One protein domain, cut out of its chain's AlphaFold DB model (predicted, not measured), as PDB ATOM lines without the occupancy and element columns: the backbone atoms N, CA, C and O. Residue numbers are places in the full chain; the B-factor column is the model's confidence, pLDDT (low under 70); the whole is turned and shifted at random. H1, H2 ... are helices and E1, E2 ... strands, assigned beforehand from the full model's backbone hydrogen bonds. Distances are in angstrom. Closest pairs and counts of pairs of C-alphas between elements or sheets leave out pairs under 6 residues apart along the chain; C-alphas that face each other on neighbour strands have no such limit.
ATOM      1  N   LEU A   2     403.698 295.310 322.907       38.28
ATOM      2  CA  LEU A   2     403.353 295.122 321.485       38.28
ATOM      3  C   LEU A   2     401.894 295.501 321.140       38.28
ATOM      4  O   LEU A   2     401.638 296.127 320.118       38.28
ATOM      5  N   SER A   3     400.942 295.204 322.031       40.09
ATOM      6  CA  SER A   3     399.514 295.465 321.797       40.09
ATOM      7  C   SER A   3     399.183 296.962 321.701       40.09
ATOM      8  O   SER A   3     398.392 297.361 320.855       40.09
ATOM      9  N   ILE A   4     399.841 297.819 322.495       44.16
ATOM     10  CA  ILE A   4     399.595 299.278 322.519       44.16
ATOM     11  C   ILE A   4     399.997 299.936 321.180       44.16
ATOM     12  O   ILE A   4     399.322 300.847 320.699       44.16
ATOM     13  N   LEU A   5     401.056 299.442 320.530       42.03
ATOM     14  CA  LEU A   5     401.516 299.926 319.219       42.03
ATOM     15  C   LEU A   5     400.554 299.557 318.074       42.03
ATOM     16  O   LEU A   5     400.351 300.350 317.156       42.03
ATOM     17  N   ILE A   6     399.915 298.387 318.141       48.12
ATOM     18  CA  ILE A   6     398.956 297.944 317.114       48.12
ATOM     19  C   ILE A   6     397.656 298.758 317.207       48.12
ATOM     20  O   ILE A   6     397.172 299.259 316.191       48.12
ATOM     21  N   PHE A   7     397.135 298.981 318.420       50.81
ATOM     22  CA  PHE A   7     395.921 299.784 318.620       50.81
ATOM     23  C   PHE A   7     396.111 301.254 318.228       50.81
ATOM     24  O   PHE A   7     395.213 301.864 317.646       50.81
ATOM     25  N   THR A   8     397.289 301.826 318.492       59.66
ATOM     26  CA  THR A   8     397.582 303.220 318.122       59.66
ATOM     27  C   THR A   8     397.683 303.411 316.609       59.66
ATOM     28  O   THR A   8     397.178 304.409 316.097       59.66
ATOM     29  N   ASN A   9     398.250 302.455 315.866       63.69
ATOM     30  CA  ASN A   9     398.298 302.529 314.402       63.69
ATOM     31  C   ASN A   9     396.920 302.344 313.749       63.69
ATOM     32  O   ASN A   9     396.592 303.075 312.814       63.69
ATOM     33  N   GLN A  10     396.083 301.439 314.266       63.91
ATOM     34  CA  GLN A  10     394.710 301.270 313.776       63.91
ATOM     35  C   GLN A  10     393.842 302.511 314.041       63.91
ATOM     36  O   GLN A  10     393.107 302.952 313.157       63.91
ATOM     37  N   ALA A  11     393.962 303.128 315.222       65.12
ATOM     38  CA  ALA A  11     393.225 304.346 315.561       65.12
ATOM     39  C   ALA A  11     393.635 305.553 314.695       65.12
ATOM     40  O   ALA A  11     392.781 306.357 314.305       65.12
ATOM     41  N   VAL A  12     394.926 305.672 314.364       73.44
ATOM     42  CA  VAL A  12     395.425 306.689 313.425       73.44
ATOM     43  C   VAL A  12     394.843 306.447 312.033       73.44
ATOM     44  O   VAL A  12     394.202 307.348 311.501       73.44
ATOM     45  N   ALA A  13     394.948 305.231 311.488       74.94
ATOM     46  CA  ALA A  13     394.420 304.895 310.161       74.94
ATOM     47  C   ALA A  13     392.897 305.117 310.035       74.94
ATOM     48  O   ALA A  13     392.416 305.629 309.020       74.94
ATOM     49  N   ALA A  14     392.130 304.803 311.085       76.31
ATOM     50  CA  ALA A  14     390.696 305.088 311.129       76.31
ATOM     51  C   ALA A  14     390.411 306.600 311.071       76.31
ATOM     52  O   ALA A  14     389.520 307.038 310.351       76.31
ATOM     53  N   THR A  15     391.203 307.406 311.785       76.75
ATOM     54  CA  THR A  15     391.063 308.872 311.790       76.75
ATOM     55  C   THR A  15     391.473 309.493 310.455       76.75
ATOM     56  O   THR A  15     390.839 310.446 310.012       76.75
ATOM     57  N   GLU A  16     392.504 308.958 309.793       81.38
ATOM     58  CA  GLU A  16     392.882 309.365 308.433       81.38
ATOM     59  C   GLU A  16     391.715 309.142 307.461       81.38
ATOM     60  O   GLU A  16     391.321 310.061 306.746       81.38
ATOM     61  N   THR A  17     391.114 307.948 307.493       82.88
ATOM     62  CA  THR A  17     389.968 307.584 306.641       82.88
ATOM     63  C   THR A  17     388.765 308.492 306.901       82.88
ATOM     64  O   THR A  17     388.184 309.042 305.968       82.88
ATOM     65  N   GLU A  18     388.428 308.711 308.171       80.62
ATOM     66  CA  GLU A  18     387.339 309.598 308.590       80.62
ATOM     67  C   GLU A  18     387.584 311.054 308.156       80.62
ATOM     68  O   GLU A  18     386.680 311.711 307.644       80.62
ATOM     69  N   THR A  19     388.823 311.540 308.288       79.75
ATOM     70  CA  THR A  19     389.227 312.879 307.827       79.75
ATOM     71  C   THR A  19     389.017 313.019 306.325       79.75
ATOM     72  O   THR A  19     388.437 314.007 305.880       79.75
ATOM     73  N   ILE A  20     389.453 312.029 305.540       81.81
ATOM     74  CA  ILE A  20     389.272 312.029 304.086       81.81
ATOM     75  C   ILE A  20     387.783 312.065 303.755       81.81
ATOM     76  O   ILE A  20     387.364 312.944 303.011       81.81
ATOM     77  N   ASN A  21     386.978 311.170 304.329       80.31
ATOM     78  CA  ASN A  21     385.541 311.097 304.050       80.31
ATOM     79  C   ASN A  21     384.823 312.408 304.391       80.31
ATOM     80  O   ASN A  21     384.029 312.910 303.592       80.31
ATOM     81  N   LEU A  22     385.165 313.021 305.527       80.06
ATOM     82  CA  LEU A  22     384.599 314.305 305.912       80.06
ATOM     83  C   LEU A  22     385.016 315.409 304.931       80.06
ATOM     84  O   LEU A  22     384.145 316.103 304.409       80.06
ATOM     85  N   VAL A  23     386.305 315.547 304.602       80.44
ATOM     86  CA  VAL A  23     386.777 316.542 303.616       80.44
ATOM     87  C   VAL A  23     386.097 316.349 302.265       80.44
ATOM     88  O   VAL A  23     385.641 317.322 301.665       80.44
ATOM     89  N   LYS A  24     385.960 315.098 301.812       74.81
ATOM     90  CA  LYS A  24     385.259 314.767 300.571       74.81
ATOM     91  C   LYS A  24     383.810 315.259 300.582       74.81
ATOM     92  O   LYS A  24     383.333 315.784 299.584       74.81
ATOM     93  N   SER A  25     383.127 315.147 301.716       73.38
ATOM     94  CA  SER A  25     381.720 315.544 301.848       73.38
ATOM     95  C   SER A  25     381.462 317.039 301.984       73.38
ATOM     96  O   SER A  25     380.372 317.506 301.647       73.38
ATOM     97  N   LEU A  26     382.472 317.800 302.419       71.81
ATOM     98  CA  LEU A  26     382.437 319.265 302.431       71.81
ATOM     99  C   LEU A  26     382.495 319.867 301.024       71.81
ATOM    100  O   LEU A  26     382.317 321.075 300.876       71.81
ATOM    101  N   ILE A  27     382.727 319.046 299.997       68.19
ATOM    102  CA  ILE A  27     382.735 319.449 298.594       68.19
ATOM    103  C   ILE A  27     381.649 318.632 297.874       68.19
ATOM    104  O   ILE A  27     381.938 317.599 297.269       68.19
ATOM    105  N   PRO A  28     380.372 319.059 297.964       50.56
ATOM    106  CA  PRO A  28     379.217 318.233 297.603       50.56
ATOM    107  C   PRO A  28     379.192 317.782 296.140       50.56
ATOM    108  O   PRO A  28     378.587 316.762 295.827       50.56
ATOM    109  N   SER A  29     379.858 318.514 295.240       52.06
ATOM    110  CA  SER A  29     379.964 318.166 293.819       52.06
ATOM    111  C   SER A  29     380.798 316.911 293.548       52.06
ATOM    112  O   SER A  29     380.926 316.531 292.393       52.06
ATOM    113  N   LEU A  30     381.397 316.294 294.575       57.50
ATOM    114  CA  LEU A  30     382.373 315.215 294.416       57.50
ATOM    115  C   LEU A  30     381.909 313.845 294.978       57.50
ATOM    116  O   LEU A  30     382.695 312.906 295.042       57.50
ATOM    117  N   GLY A  31     380.630 313.708 295.362       51.50
ATOM    118  CA  GLY A  31     379.881 312.440 295.254       51.50
ATOM    119  C   GLY A  31     380.325 311.219 296.078       51.50
ATOM    120  O   GLY A  31     380.315 310.113 295.547       51.50
ATOM    121  N   GLN A  32     380.687 311.354 297.360       57.53
ATOM    122  CA  GLN A  32     381.038 310.188 298.198       57.53
ATOM    123  C   GLN A  32     380.166 310.054 299.459       57.53
ATOM    124  O   GLN A  32     379.731 311.077 299.999       57.53
ATOM    125  N   PRO A  33     379.923 308.816 299.948       58.06
ATOM    126  CA  PRO A  33     379.206 308.581 301.195       58.06
ATOM    127  C   PRO A  33     379.916 309.280 302.349       58.06
ATOM    128  O   PRO A  33     381.133 309.176 302.509       58.06
ATOM    129  N   HIS A  79     389.698 333.437 293.632       93.50
ATOM    130  CA  HIS A  79     391.159 333.569 293.480       93.50
ATOM    131  C   HIS A  79     391.913 334.157 294.687       93.50
ATOM    132  O   HIS A  79     393.143 334.277 294.648       93.50
ATOM    133  N   LYS A  80     391.221 334.446 295.790       95.94
ATOM    134  CA  LYS A  80     391.791 334.930 297.047       95.94
ATOM    135  C   LYS A  80     391.521 333.926 298.159       95.94
ATOM    136  O   LYS A  80     390.571 333.154 298.116       95.94
ATOM    137  N   PHE A  81     392.396 333.933 299.153       96.88
ATOM    138  CA  PHE A  81     392.182 333.165 300.368       96.88
ATOM    139  C   PHE A  81     391.161 333.881 301.257       96.88
ATOM    140  O   PHE A  81     391.290 335.080 301.499       96.88
ATOM    141  N   PHE A  82     390.172 333.144 301.757       96.25
ATOM    142  CA  PHE A  82     389.178 333.637 302.707       96.25
ATOM    143  C   PHE A  82     388.926 332.617 303.826       96.25
ATOM    144  O   PHE A  82     389.119 331.413 303.629       96.25
ATOM    145  N   PRO A  83     388.536 333.068 305.031       96.62
ATOM    146  CA  PRO A  83     388.268 332.164 306.137       96.62
ATOM    147  C   PRO A  83     386.969 331.394 305.894       96.62
ATOM    148  O   PRO A  83     385.921 331.982 305.629       96.62
ATOM    149  N   LEU A  84     387.031 330.077 306.047       94.81
ATOM    150  CA  LEU A  84     385.880 329.188 306.004       94.81
ATOM    151  C   LEU A  84     385.762 328.511 307.365       94.81
ATOM    152  O   LEU A  84     386.665 327.794 307.790       94.81
ATOM    153  N   ASN A  85     384.647 328.762 308.050       95.44
ATOM    154  CA  ASN A  85     384.355 328.216 309.370       95.44
ATOM    155  C   ASN A  85     382.964 327.583 309.360       95.44
ATOM    156  O   ASN A  85     381.968 328.285 309.164       95.44
ATOM    157  N   TYR A  86     382.900 326.279 309.614       94.81
ATOM    158  CA  TYR A  86     381.649 325.561 309.805       94.81
ATOM    159  C   TYR A  86     381.571 324.949 311.195       94.81
ATOM    160  O   TYR A  86     382.532 324.371 311.705       94.81
ATOM    161  N   LYS A  87     380.376 325.005 311.772       96.69
ATOM    162  CA  LYS A  87     379.922 324.039 312.765       96.69
ATOM    163  C   LYS A  87     379.382 322.815 312.030       96.69
ATOM    164  O   LYS A  87     378.752 322.955 310.982       96.69
ATOM    165  N   ILE A  88     379.625 321.649 312.605       94.38
ATOM    166  CA  ILE A  88     379.202 320.345 312.106       94.38
ATOM    167  C   ILE A  88     378.339 319.706 313.194       94.38
ATOM    168  O   ILE A  88     378.744 319.669 314.357       94.38
ATOM    169  N   GLN A  89     377.162 319.212 312.831       93.12
ATOM    170  CA  GLN A  89     376.314 318.406 313.714       93.12
ATOM    171  C   GLN A  89     376.248 316.957 313.212       93.12
ATOM    172  O   GLN A  89     376.648 316.666 312.092       93.12
ATOM    173  N   GLY A  90     375.792 316.026 314.050       85.56
ATOM    174  CA  GLY A  90     375.579 314.624 313.653       85.56
ATOM    175  C   GLY A  90     376.843 313.762 313.512       85.56
ATOM    176  O   GLY A  90     376.748 312.543 313.612       85.56
ATOM    177  N   HIS A  91     378.031 314.354 313.371       87.81
ATOM    178  CA  HIS A  91     379.279 313.601 313.238       87.81
ATOM    179  C   HIS A  91     379.867 313.164 314.594       87.81
ATOM    180  O   HIS A  91     379.956 313.943 315.546       87.81
ATOM    181  N   LYS A  92     380.324 311.908 314.694       87.06
ATOM    182  CA  LYS A  92     380.721 311.281 315.971       87.06
ATOM    183  C   LYS A  92     381.955 311.912 316.626       87.06
ATOM    184  O   LYS A  92     382.010 311.997 317.860       87.06
ATOM    185  N   ASN A  93     382.946 312.307 315.820       87.44
ATOM    186  CA  ASN A  93     384.268 312.730 316.304       87.44
ATOM    187  C   ASN A  93     384.596 314.208 316.063       87.44
ATOM    188  O   ASN A  93     385.529 314.722 316.681       87.44
ATOM    189  N   PHE A  94     383.819 314.903 315.234       91.75
ATOM    190  CA  PHE A  94     384.096 316.277 314.809       91.75
ATOM    191  C   PHE A  94     382.823 317.109 314.903       91.75
ATOM    192  O   PHE A  94     381.750 316.634 314.563       91.75
ATOM    193  N   ASN A  95     382.942 318.342 315.378       95.19
ATOM    194  CA  ASN A  95     381.835 319.283 315.529       95.19
ATOM    195  C   ASN A  95     382.108 320.634 314.854       95.19
ATOM    196  O   ASN A  95     381.265 321.530 314.880       95.19
ATOM    197  N   SER A  96     383.292 320.814 314.270       96.19
ATOM    198  CA  SER A  96     383.639 322.020 313.531       96.19
ATOM    199  C   SER A  96     384.818 321.794 312.595       96.19
ATOM    200  O   SER A  96     385.659 320.921 312.826       96.19
ATOM    201  N   ILE A  97     384.874 322.620 311.555       95.75
ATOM    202  CA  ILE A  97     386.045 322.809 310.706       95.75
ATOM    203  C   ILE A  97     386.314 324.304 310.551       95.75
ATOM    204  O   ILE A  97     385.397 325.082 310.285       95.75
ATOM    205  N   SER A  98     387.572 324.700 310.689       97.19
ATOM    206  CA  SER A  98     388.065 326.006 310.253       97.19
ATOM    207  C   SER A  98     389.157 325.813 309.211       97.19
ATOM    208  O   SER A  98     389.904 324.843 309.268       97.19
ATOM    209  N   SER A  99     389.247 326.701 308.227       97.38
ATOM    210  CA  SER A  99     390.318 326.688 307.229       97.38
ATOM    211  C   SER A  99     390.474 328.049 306.564       97.38
ATOM    212  O   SER A  99     389.609 328.923 306.657       97.38
ATOM    213  N   THR A 100     391.584 328.223 305.855       97.31
ATOM    214  CA  THR A 100     391.729 329.266 304.845       97.31
ATOM    215  C   THR A 100     391.462 328.647 303.476       97.31
ATOM    216  O   THR A 100     392.273 327.867 302.977       97.31
ATOM    217  N   PHE A 101     390.320 328.975 302.880       95.88
ATOM    218  CA  PHE A 101     389.853 328.406 301.622       95.88
ATOM    219  C   PHE A 101     390.192 329.321 300.445       95.88
ATOM    220  O   PHE A 101     390.118 330.544 300.560       95.88
ATOM    221  N   LYS A 102     390.543 328.734 299.303       95.38
ATOM    222  CA  LYS A 102     390.663 329.420 298.017       95.38
ATOM    223  C   LYS A 102     390.110 328.518 296.927       95.38
ATOM    224  O   LYS A 102     390.344 327.314 296.923       95.38
ATOM    225  N   TYR A 103     389.431 329.125 295.968       93.62
ATOM    226  CA  TYR A 103     389.057 328.480 294.720       93.62
ATOM    227  C   TYR A 103     389.243 329.459 293.563       93.62
ATOM    228  O   TYR A 103     389.168 330.675 293.759       93.62
ATOM    229  N   GLY A 104     389.512 328.948 292.370       93.88
ATOM    230  CA  GLY A 104     389.650 329.770 291.172       93.88
ATOM    231  C   GLY A 104     390.129 328.959 289.979       93.88
ATOM    232  O   GLY A 104     390.629 327.846 290.144       93.88
ATOM    233  N   VAL A 105     389.987 329.525 288.782       92.62
ATOM    234  CA  VAL A 105     390.555 328.935 287.562       92.62
ATOM    235  C   VAL A 105     392.011 329.374 287.417       92.62
ATOM    236  O   VAL A 105     392.322 330.561 287.440       92.62
ATOM    237  N   VAL A 106     392.926 328.427 287.271       93.31
ATOM    238  CA  VAL A 106     394.318 328.703 286.912       93.31
ATOM    239  C   VAL A 106     394.500 328.317 285.448       93.31
ATOM    240  O   VAL A 106     394.064 327.246 285.027       93.31
ATOM    241  N   PHE A 107     395.106 329.209 284.670       90.31
ATOM    242  CA  PHE A 107     395.436 328.971 283.269       90.31
ATOM    243  C   PHE A 107     396.889 328.504 283.191       90.31
ATOM    244  O   PHE A 107     397.807 329.321 283.197       90.31
ATOM    245  N   GLU A 108     397.079 327.186 283.222       87.50
ATOM    246  CA  GLU A 108     398.377 326.535 283.006       87.50
ATOM    247  C   GLU A 108     398.443 326.040 281.548       87.50
ATOM    248  O   GLU A 108     398.275 326.830 280.623       87.50
ATOM    249  N   ASP A 109     398.634 324.738 281.333       87.06
ATOM    250  CA  ASP A 109     398.481 324.071 280.036       87.06
ATOM    251  C   ASP A 109     397.003 323.943 279.624       87.06
ATOM    252  O   ASP A 109     396.653 324.108 278.456       87.06
ATOM    253  N   LYS A 110     396.126 323.680 280.601       90.38
ATOM    254  CA  LYS A 110     394.667 323.651 280.460       90.38
ATOM    255  C   LYS A 110     394.004 324.481 281.563       90.38
ATOM    256  O   LYS A 110     394.496 324.486 282.697       90.38
ATOM    257  N   PRO A 111     392.861 325.143 281.284       93.12
ATOM    258  CA  PRO A 111     392.068 325.789 282.324       93.12
ATOM    259  C   PRO A 111     391.736 324.784 283.430       93.12
ATOM    260  O   PRO A 111     391.142 323.737 283.175       93.12
ATOM    261  N   THR A 112     392.148 325.085 284.659       94.38
ATOM    262  CA  THR A 112     392.027 324.166 285.794       94.38
ATOM    263  C   THR A 112     391.336 324.867 286.950       94.38
ATOM    264  O   THR A 112     391.848 325.851 287.481       94.38
ATOM    265  N   LEU A 113     390.185 324.355 287.380       93.00
ATOM    266  CA  LEU A 113     389.569 324.752 288.637       93.00
ATOM    267  C   LEU A 113     390.394 324.154 289.778       93.00
ATOM    268  O   LEU A 113     390.416 322.938 289.975       93.00
ATOM    269  N   ARG A 114     391.068 325.021 290.529       94.75
ATOM    270  CA  ARG A 114     391.866 324.654 291.698       94.75
ATOM    271  C   ARG A 114     391.109 325.014 292.969       94.75
ATOM    272  O   ARG A 114     390.674 326.154 293.126       94.75
ATOM    273  N   ILE A 115     390.977 324.048 293.873       93.69
ATOM    274  CA  ILE A 115     390.349 324.186 295.191       93.69
ATOM    275  C   ILE A 115     391.408 323.890 296.253       93.69
ATOM    276  O   ILE A 115     392.027 322.828 296.243       93.69
ATOM    277  N   GLU A 116     391.610 324.819 297.179       95.69
ATOM    278  CA  GLU A 116     392.626 324.743 298.227       95.69
ATOM    279  C   GLU A 116     392.014 325.024 299.604       95.69
ATOM    280  O   GLU A 116     391.310 326.016 299.790       95.69
ATOM    281  N   MET A 117     392.354 324.197 300.594       96.12
ATOM    282  CA  MET A 117     392.176 324.508 302.016       96.12
ATOM    283  C   MET A 117     393.536 324.468 302.698       96.12
ATOM    284  O   MET A 117     394.188 323.427 302.727       96.12
ATOM    285  N   LYS A 118     393.954 325.591 303.277       96.62
ATOM    286  CA  LYS A 118     395.168 325.695 304.094       96.62
ATOM    287  C   LYS A 118     394.810 325.856 305.557       96.62
ATOM    288  O   LYS A 118     393.737 326.369 305.880       96.62
ATOM    289  N   ASN A 119     395.739 325.462 306.428       96.12
ATOM    290  CA  ASN A 119     395.593 325.580 307.879       96.12
ATOM    291  C   ASN A 119     394.253 325.001 308.364       96.12
ATOM    292  O   ASN A 119     393.604 325.586 309.232       96.12
ATOM    293  N   ALA A 120     393.796 323.914 307.737       97.38
ATOM    294  CA  ALA A 120     392.500 323.348 308.047       97.38
ATOM    295  C   ALA A 120     392.581 322.626 309.390       97.38
ATOM    296  O   ALA A 120     393.516 321.865 309.639       97.38
ATOM    297  N   VAL A 121     391.608 322.876 310.261       97.25
ATOM    298  CA  VAL A 121     391.505 322.264 311.582       97.25
ATOM    299  C   VAL A 121     390.114 321.675 311.737       97.25
ATOM    300  O   VAL A 121     389.134 322.408 311.843       97.25
ATOM    301  N   LEU A 122     390.038 320.349 311.789       95.06
ATOM    302  CA  LEU A 122     388.862 319.633 312.269       95.06
ATOM    303  C   LEU A 122     388.957 319.499 313.781       95.06
ATOM    304  O   LEU A 122     389.976 319.044 314.303       95.06
ATOM    305  N   LYS A 123     387.901 319.894 314.487       95.69
ATOM    306  CA  LYS A 123     387.854 319.859 315.950       95.69
ATOM    307  C   LYS A 123     386.601 319.136 316.427       95.69
ATOM    308  O   LYS A 123     385.539 319.248 315.821       95.69
ATOM    309  N   GLY A 124     386.736 318.395 317.520       93.25
ATOM    310  CA  GLY A 124     385.663 317.704 318.228       93.25
ATOM    311  C   GLY A 124     386.245 316.880 319.370       93.25
ATOM    312  O   GLY A 124     386.979 317.417 320.197       93.25
ATOM    313  N   LYS A 125     385.953 315.576 319.391       92.44
ATOM    314  CA  LYS A 125     386.635 314.615 320.281       92.44
ATOM    315  C   LYS A 125     388.086 314.391 319.870       92.44
ATOM    316  O   LYS A 125     388.912 314.068 320.714       92.44
ATOM    317  N   LYS A 126     388.358 314.555 318.576       89.75
ATOM    318  CA  LYS A 126     389.694 314.556 317.990       89.75
ATOM    319  C   LYS A 126     390.002 315.926 317.407       89.75
ATOM    320  O   LYS A 126     389.091 316.687 317.062       89.75
ATOM    321  N   LEU A 127     391.285 316.216 317.265       93.75
ATOM    322  CA  LEU A 127     391.788 317.374 316.545       93.75
ATOM    323  C   LEU A 127     392.620 316.897 315.360       93.75
ATOM    324  O   LEU A 127     393.577 316.157 315.544       93.75
ATOM    325  N   VAL A 128     392.298 317.335 314.149       95.06
ATOM    326  CA  VAL A 128     393.095 317.014 312.958       95.06
ATOM    327  C   VAL A 128     393.479 318.303 312.260       95.06
ATOM    328  O   VAL A 128     392.611 319.118 311.954       95.06
ATOM    329  N   LYS A 129     394.776 318.489 312.010       96.50
ATOM    330  CA  LYS A 129     395.294 319.584 311.185       96.50
ATOM    331  C   LYS A 129     395.720 319.041 309.836       96.50
ATOM    332  O   LYS A 129     396.424 318.028 309.786       96.50
ATOM    333  N   PHE A 130     395.288 319.696 308.770       96.19
ATOM    334  CA  PHE A 130     395.619 319.270 307.422       96.19
ATOM    335  C   PHE A 130     395.610 320.421 306.413       96.19
ATOM    336  O   PHE A 130     395.113 321.522 306.657       96.19
ATOM    337  N   THR A 131     396.131 320.116 305.231       96.56
ATOM    338  CA  THR A 131     395.995 320.916 304.015       96.56
ATOM    339  C   THR A 131     395.354 320.061 302.930       96.56
ATOM    340  O   THR A 131     395.619 318.863 302.842       96.56
ATOM    341  N   PHE A 132     394.516 320.661 302.093       95.38
ATOM    342  CA  PHE A 132     393.850 319.992 300.981       95.38
ATOM    343  C   PHE A 132     394.056 320.770 299.684       95.38
ATOM    344  O   PHE A 132     393.987 321.999 299.670       95.38
ATOM    345  N   LEU A 133     394.286 320.035 298.600       95.25
ATOM    346  CA  LEU A 133     394.334 320.539 297.233       95.25
ATOM    347  C   LEU A 133     393.530 319.595 296.344       95.25
ATOM    348  O   LEU A 133     393.727 318.381 296.421       95.25
ATOM    349  N   TYR A 134     392.702 320.152 295.471       93.38
ATOM    350  CA  TYR A 134     392.006 319.414 294.426       93.38
ATOM    351  C   TYR A 134     391.962 320.191 293.122       93.38
ATOM    352  O   TYR A 134     391.826 321.416 293.128       93.38
ATOM    353  N   GLU A 135     392.072 319.466 292.016       93.69
ATOM    354  CA  GLU A 135     392.165 320.037 290.682       93.69
ATOM    355  C   GLU A 135     391.225 319.316 289.712       93.69
ATOM    356  O   GLU A 135     391.148 318.083 289.666       93.69
ATOM    357  N   ILE A 136     390.507 320.113 288.925       91.88
ATOM    358  CA  ILE A 136     389.563 319.658 287.905       91.88
ATOM    359  C   ILE A 136     389.862 320.441 286.634       91.88
ATOM    360  O   ILE A 136     389.948 321.669 286.681       91.88
ATOM    361  N   TYR A 137     390.025 319.757 285.506       92.44
ATOM    362  CA  TYR A 137     390.107 320.441 284.223       92.44
ATOM    363  C   TYR A 137     388.745 321.021 283.864       92.44
ATOM    364  O   TYR A 137     387.713 320.381 284.056       92.44
ATOM    365  N   VAL A 138     388.756 322.241 283.341       89.81
ATOM    366  CA  VAL A 138     387.559 322.939 282.890       89.81
ATOM    367  C   VAL A 138     387.564 322.944 281.371       89.81
ATOM    368  O   VAL A 138     388.401 323.610 280.758       89.81
ATOM    369  N   ASN A 139     386.621 322.226 280.764       88.88
ATOM    370  CA  ASN A 139     386.396 322.275 279.323       88.88
ATOM    371  C   ASN A 139     384.990 322.815 279.025       88.88
ATOM    372  O   ASN A 139     384.026 322.058 279.057       88.88
ATOM    373  N   PRO A 140     384.840 324.111 278.709       83.06
ATOM    374  CA  PRO A 140     383.524 324.714 278.508       83.06
ATOM    375  C   PRO A 140     382.786 324.198 277.261       83.06
ATOM    376  O   PRO A 140     381.617 324.525 277.087       83.06
ATOM    377  N   ILE A 141     383.458 323.437 276.390       88.69
ATOM    378  CA  ILE A 141     382.879 322.868 275.165       88.69
ATOM    379  C   ILE A 141     382.250 321.490 275.439       88.69
ATOM    380  O   ILE A 141     381.358 321.062 274.706       88.69
ATOM    381  N   ASP A 142     382.676 320.800 276.501       88.25
ATOM    382  CA  ASP A 142     382.134 319.488 276.852       88.25
ATOM    383  C   ASP A 142     380.715 319.607 277.430       88.25
ATOM    384  O   ASP A 142     380.364 320.578 278.101       88.25
ATOM    385  N   LYS A 143     379.899 318.561 277.226       87.81
ATOM    386  CA  LYS A 143     378.550 318.451 277.814       87.81
ATOM    387  C   LYS A 143     378.572 318.579 279.342       87.81
ATOM    388  O   LYS A 143     377.632 319.114 279.925       87.81
ATOM    389  N   ASP A 144     379.626 318.064 279.967       84.44
ATOM    390  CA  ASP A 144     379.932 318.266 281.379       84.44
ATOM    391  C   ASP A 144     381.306 318.944 281.499       84.44
ATOM    392  O   ASP A 144     382.337 318.269 281.396       84.44
ATOM    393  N   PRO A 145     381.339 320.272 281.717       84.00
ATOM    394  CA  PRO A 145     382.581 321.034 281.736       84.00
ATOM    395  C   PRO A 145     383.571 320.662 282.839       84.00
ATOM    396  O   PRO A 145     384.703 321.140 282.799       84.00
ATOM    397  N   LEU A 146     383.155 319.863 283.828       85.19
ATOM    398  CA  LEU A 146     383.956 319.480 284.991       85.19
ATOM    399  C   LEU A 146     384.202 317.965 285.080       85.19
ATOM    400  O   LEU A 146     384.698 317.496 286.102       85.19
ATOM    401  N   ALA A 147     383.912 317.204 284.018       85.88
ATOM    402  CA  ALA A 147     384.026 315.743 284.022       85.88
ATOM    403  C   ALA A 147     385.462 315.220 284.234       85.88
ATOM    404  O   ALA A 147     385.668 314.101 284.706       85.88
ATOM    405  N   GLN A 148     386.482 315.999 283.861       89.81
ATOM    406  CA  GLN A 148     387.877 315.553 283.884       89.81
ATOM    407  C   GLN A 148     388.582 315.956 285.186       89.81
ATOM    408  O   GLN A 148     389.194 317.020 285.302       89.81
ATOM    409  N   HIS A 149     388.547 315.069 286.176       89.62
ATOM    410  CA  HIS A 149     389.222 315.266 287.457       89.62
ATOM    411  C   HIS A 149     390.717 314.908 287.394       89.62
ATOM    412  O   HIS A 149     391.080 313.759 287.145       89.62
ATOM    413  N   LYS A 150     391.602 315.862 287.718       90.50
ATOM    414  CA  LYS A 150     393.053 315.617 287.879       90.50
ATOM    415  C   LYS A 150     393.372 314.948 289.224       90.50
ATOM    416  O   LYS A 150     394.432 314.350 289.405       90.50
ATOM    417  N   GLY A 151     392.426 315.007 290.160       90.62
ATOM    418  CA  GLY A 151     392.565 314.472 291.504       90.62
ATOM    419  C   GLY A 151     393.110 315.518 292.471       90.62
ATOM    420  O   GLY A 151     393.112 316.721 292.208       90.62
ATOM    421  N   GLY A 152     393.566 315.060 293.627       91.88
ATOM    422  CA  GLY A 152     394.109 315.938 294.644       91.88
ATOM    423  C   GLY A 152     394.868 315.205 295.728       91.88
ATOM    424  O   GLY A 152     395.213 314.029 295.603       91.88
ATOM    425  N   LYS A 153     395.135 315.923 296.815       93.88
ATOM    426  CA  LYS A 153     395.861 315.410 297.972       93.88
ATOM    427  C   LYS A 153     395.375 316.058 299.259       93.88
ATOM    428  O   LYS A 153     395.113 317.259 299.296       93.88
ATOM    429  N   ILE A 154     395.317 315.261 300.319       93.56
ATOM    430  CA  ILE A 154     395.230 315.735 301.702       93.56
ATOM    431  C   ILE A 154     396.596 315.505 302.333       93.56
ATOM    432  O   ILE A 154     397.133 314.404 302.269       93.56
ATOM    433  N   TYR A 155     397.174 316.538 302.929       95.25
ATOM    434  CA  TYR A 155     398.353 316.419 303.773       95.25
ATOM    435  C   TYR A 155     397.918 316.532 305.228       95.25
ATOM    436  O   TYR A 155     397.478 317.600 305.638       95.25
ATOM    437  N   ILE A 156     397.989 315.434 305.979       93.50
ATOM    438  CA  ILE A 156     397.650 315.410 307.405       93.50
ATOM    439  C   ILE A 156     398.911 315.753 308.194       93.50
ATOM    440  O   ILE A 156     399.841 314.949 308.295       93.50
ATOM    441  N   ASP A 157     398.923 316.952 308.769       95.06
ATOM    442  CA  ASP A 157     400.022 317.456 309.589       95.06
ATOM    443  C   ASP A 157     400.048 316.752 310.949       95.06
ATOM    444  O   ASP A 157     401.089 316.285 311.420       95.06
ATOM    445  N   GLN A 158     398.881 316.681 311.592       94.00
ATOM    446  CA  GLN A 158     398.753 316.333 313.003       94.00
ATOM    447  C   GLN A 158     397.386 315.712 313.292       94.00
ATOM    448  O   GLN A 158     396.367 316.201 312.806       94.00
ATOM    449  N   ILE A 159     397.379 314.684 314.143       92.56
ATOM    450  CA  ILE A 159     396.182 314.127 314.779       92.56
ATOM    451  C   ILE A 159     396.401 314.184 316.292       92.56
ATOM    452  O   ILE A 159     397.378 313.646 316.812       92.56
ATOM    453  N   ASP A 160     395.508 314.871 316.991       92.50
ATOM    454  CA  ASP A 160     395.598 315.225 318.403       92.50
ATOM    455  C   ASP A 160     396.946 315.867 318.728       92.50
ATOM    456  O   ASP A 160     397.210 316.964 318.251       92.50
ATOM    457  N   GLN A 161     397.814 315.222 319.505       89.56
ATOM    458  CA  GLN A 161     399.163 315.722 319.803       89.56
ATOM    459  C   GLN A 161     400.249 315.080 318.923       89.56
ATOM    460  O   GLN A 161     401.409 315.489 318.967       89.56
ATOM    461  N   LYS A 162     399.894 314.085 318.104       89.94
ATOM    462  CA  LYS A 162     400.837 313.315 317.292       89.94
ATOM    463  C   LYS A 162     401.027 313.971 315.925       89.94
ATOM    464  O   LYS A 162     400.071 314.142 315.169       89.94
ATOM    465  N   LYS A 163     402.276 314.292 315.579       93.00
ATOM    466  CA  LYS A 163     402.652 314.675 314.210       93.00
ATOM    467  C   LYS A 163     402.565 313.450 313.300       93.00
ATOM    468  O   LYS A 163     403.090 312.394 313.649       93.00
ATOM    469  N   ILE A 164     401.895 313.604 312.163       91.38
ATOM    470  CA  ILE A 164     401.706 312.540 311.173       91.38
ATOM    471  C   ILE A 164     402.574 312.812 309.943       91.38
ATOM    472  O   ILE A 164     403.375 311.962 309.575       91.38
ATOM    473  N   GLY A 165     402.452 314.003 309.344       91.06
ATOM    474  CA  GLY A 165     403.270 314.422 308.203       91.06
ATOM    475  C   GLY A 165     403.088 313.548 306.959       91.06
ATOM    476  O   GLY A 165     404.065 313.185 306.308       91.06
ATOM    477  N   LYS A 166     401.844 313.169 306.640       89.69
ATOM    478  CA  LYS A 166     401.534 312.209 305.568       89.69
ATOM    479  C   LYS A 166     400.688 312.848 304.477       89.69
ATOM    480  O   LYS A 166     399.659 313.455 304.762       89.69
ATOM    481  N   SER A 167     401.089 312.657 303.219       92.12
ATOM    482  CA  SER A 167     400.271 313.009 302.057       92.12
ATOM    483  C   SER A 167     399.482 311.798 301.574       92.12
ATOM    484  O   SER A 167     400.042 310.720 301.386       92.12
ATOM    485  N   ILE A 168     398.179 311.980 301.387       89.38
ATOM    486  CA  ILE A 168     397.246 310.950 300.951       89.38
ATOM    487  C   ILE A 168     396.588 311.435 299.655       89.38
ATOM    488  O   ILE A 168     396.003 312.524 299.651       89.38
ATOM    489  N   PRO A 169     396.683 310.674 298.550       89.38
ATOM    490  CA  PRO A 169     396.018 311.042 297.313       89.38
ATOM    491  C   PRO A 169     394.503 310.996 297.503       89.38
ATOM    492  O   PRO A 169     393.954 310.085 298.123       89.38
ATOM    493  N   VAL A 170     393.823 311.975 296.927       84.38
ATOM    494  CA  VAL A 170     392.368 312.030 296.886       84.38
ATOM    495  C   VAL A 170     391.938 311.918 295.441       84.38
ATOM    496  O   VAL A 170     392.248 312.767 294.609       84.38
ATOM    497  N   LYS A 171     391.198 310.855 295.157       80.06
ATOM    498  CA  LYS A 171     390.418 310.718 293.936       80.06
ATOM    499  C   LYS A 171     388.949 310.741 294.320       80.06
ATOM    500  O   LYS A 171     388.563 310.173 295.352       80.06
TER     501      LYS A 171
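Overview. This is residues 2 to 33 and 79 to 171 of the 173 residues of an uncharacterized protein of Halobacteriovoraceae bacterium (UniProt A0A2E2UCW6). A twisted sheet of six antiparallel strands curls round the latter part of one long helix, H1, residues 12 to 24, like a hand half closed round a rod. The other part of that helix, residues 2 to 11, sticks out beyond the body as a free arm. The printed part has 125 residues, with one named helix and then six named strands, E1 to E6, whose order across the sheet is their order along the chain; the class is mixed, helices and strands. It is only just compact, close to loose, with a radius of gyration of the C-alphas of 16.1 A, and elongated, spanning 56 by 29 by 24 A.

Arrangement. Start with H1, residues 2 to 25, in which every O i to N i+4 pair is within hydrogen-bond range. It is on one face of the sheet formed by E1, residues 82 to 88, E2, 94 to 107, E3, 111 to 124, E4, 127 to 137, E5, 149 to 159, and E6, 162 to 170: two layers, a helix on one face of a sheet. Look at Ile 20: its C-alpha is 7.4 A from that of Ile 154, the closest pair of H1 and E5. H1 is also near E2 and E3, each with 5 pairs of C-alphas within 10 A. The strands form a meander, each the antiparallel neighbour of the one before, and each consecutive pair is a hairpin. Across E1 and E2, find N 84 and O 99 at 2.9 A; across E2 and E3, N 100 and O 118 at 2.8 A. Between E3 and E4, N 115 and O 134 are 2.9 A apart; between E4 and E5, N 155 and O 131 are 2.8 A apart; between E5 and E6, N 168 and O 154 are 2.8 A apart. E1 and E6 are the edge strands and are apart. E2 bends by 52 degrees at residue 98, E3 by 56 degrees at 119 and E6 by 55 degrees at 165.

Along the chain. Find C-alpha 2 at (403.353, 295.122, 321.485); from there H1 runs 35.6 A to C-alpha 25. E1 begins at C-alpha 82, (389.178, 333.637, 302.707), and is 19.1 A long. E2 measures 35.8 A, E3 37.4 A, E4 32.5 A and E5 28.2 A. E6 runs 22.1 A to C-alpha 170 at (392.368, 312.030, 296.886).

Size, cuts and confidence. The C-alphas farthest apart, of Leu 2 and Ile 141, are 57.7 A apart. Residues 34 to 78 are not printed, and C-alphas 33 and 79 are 28.8 A apart across that cut. Of the links printed whole, E4 to E5 is long, with 11 residues; the others are tight. The mean pLDDT of the printed part is 85.4; residues 2 to 11 and 27 to 33 are under 70.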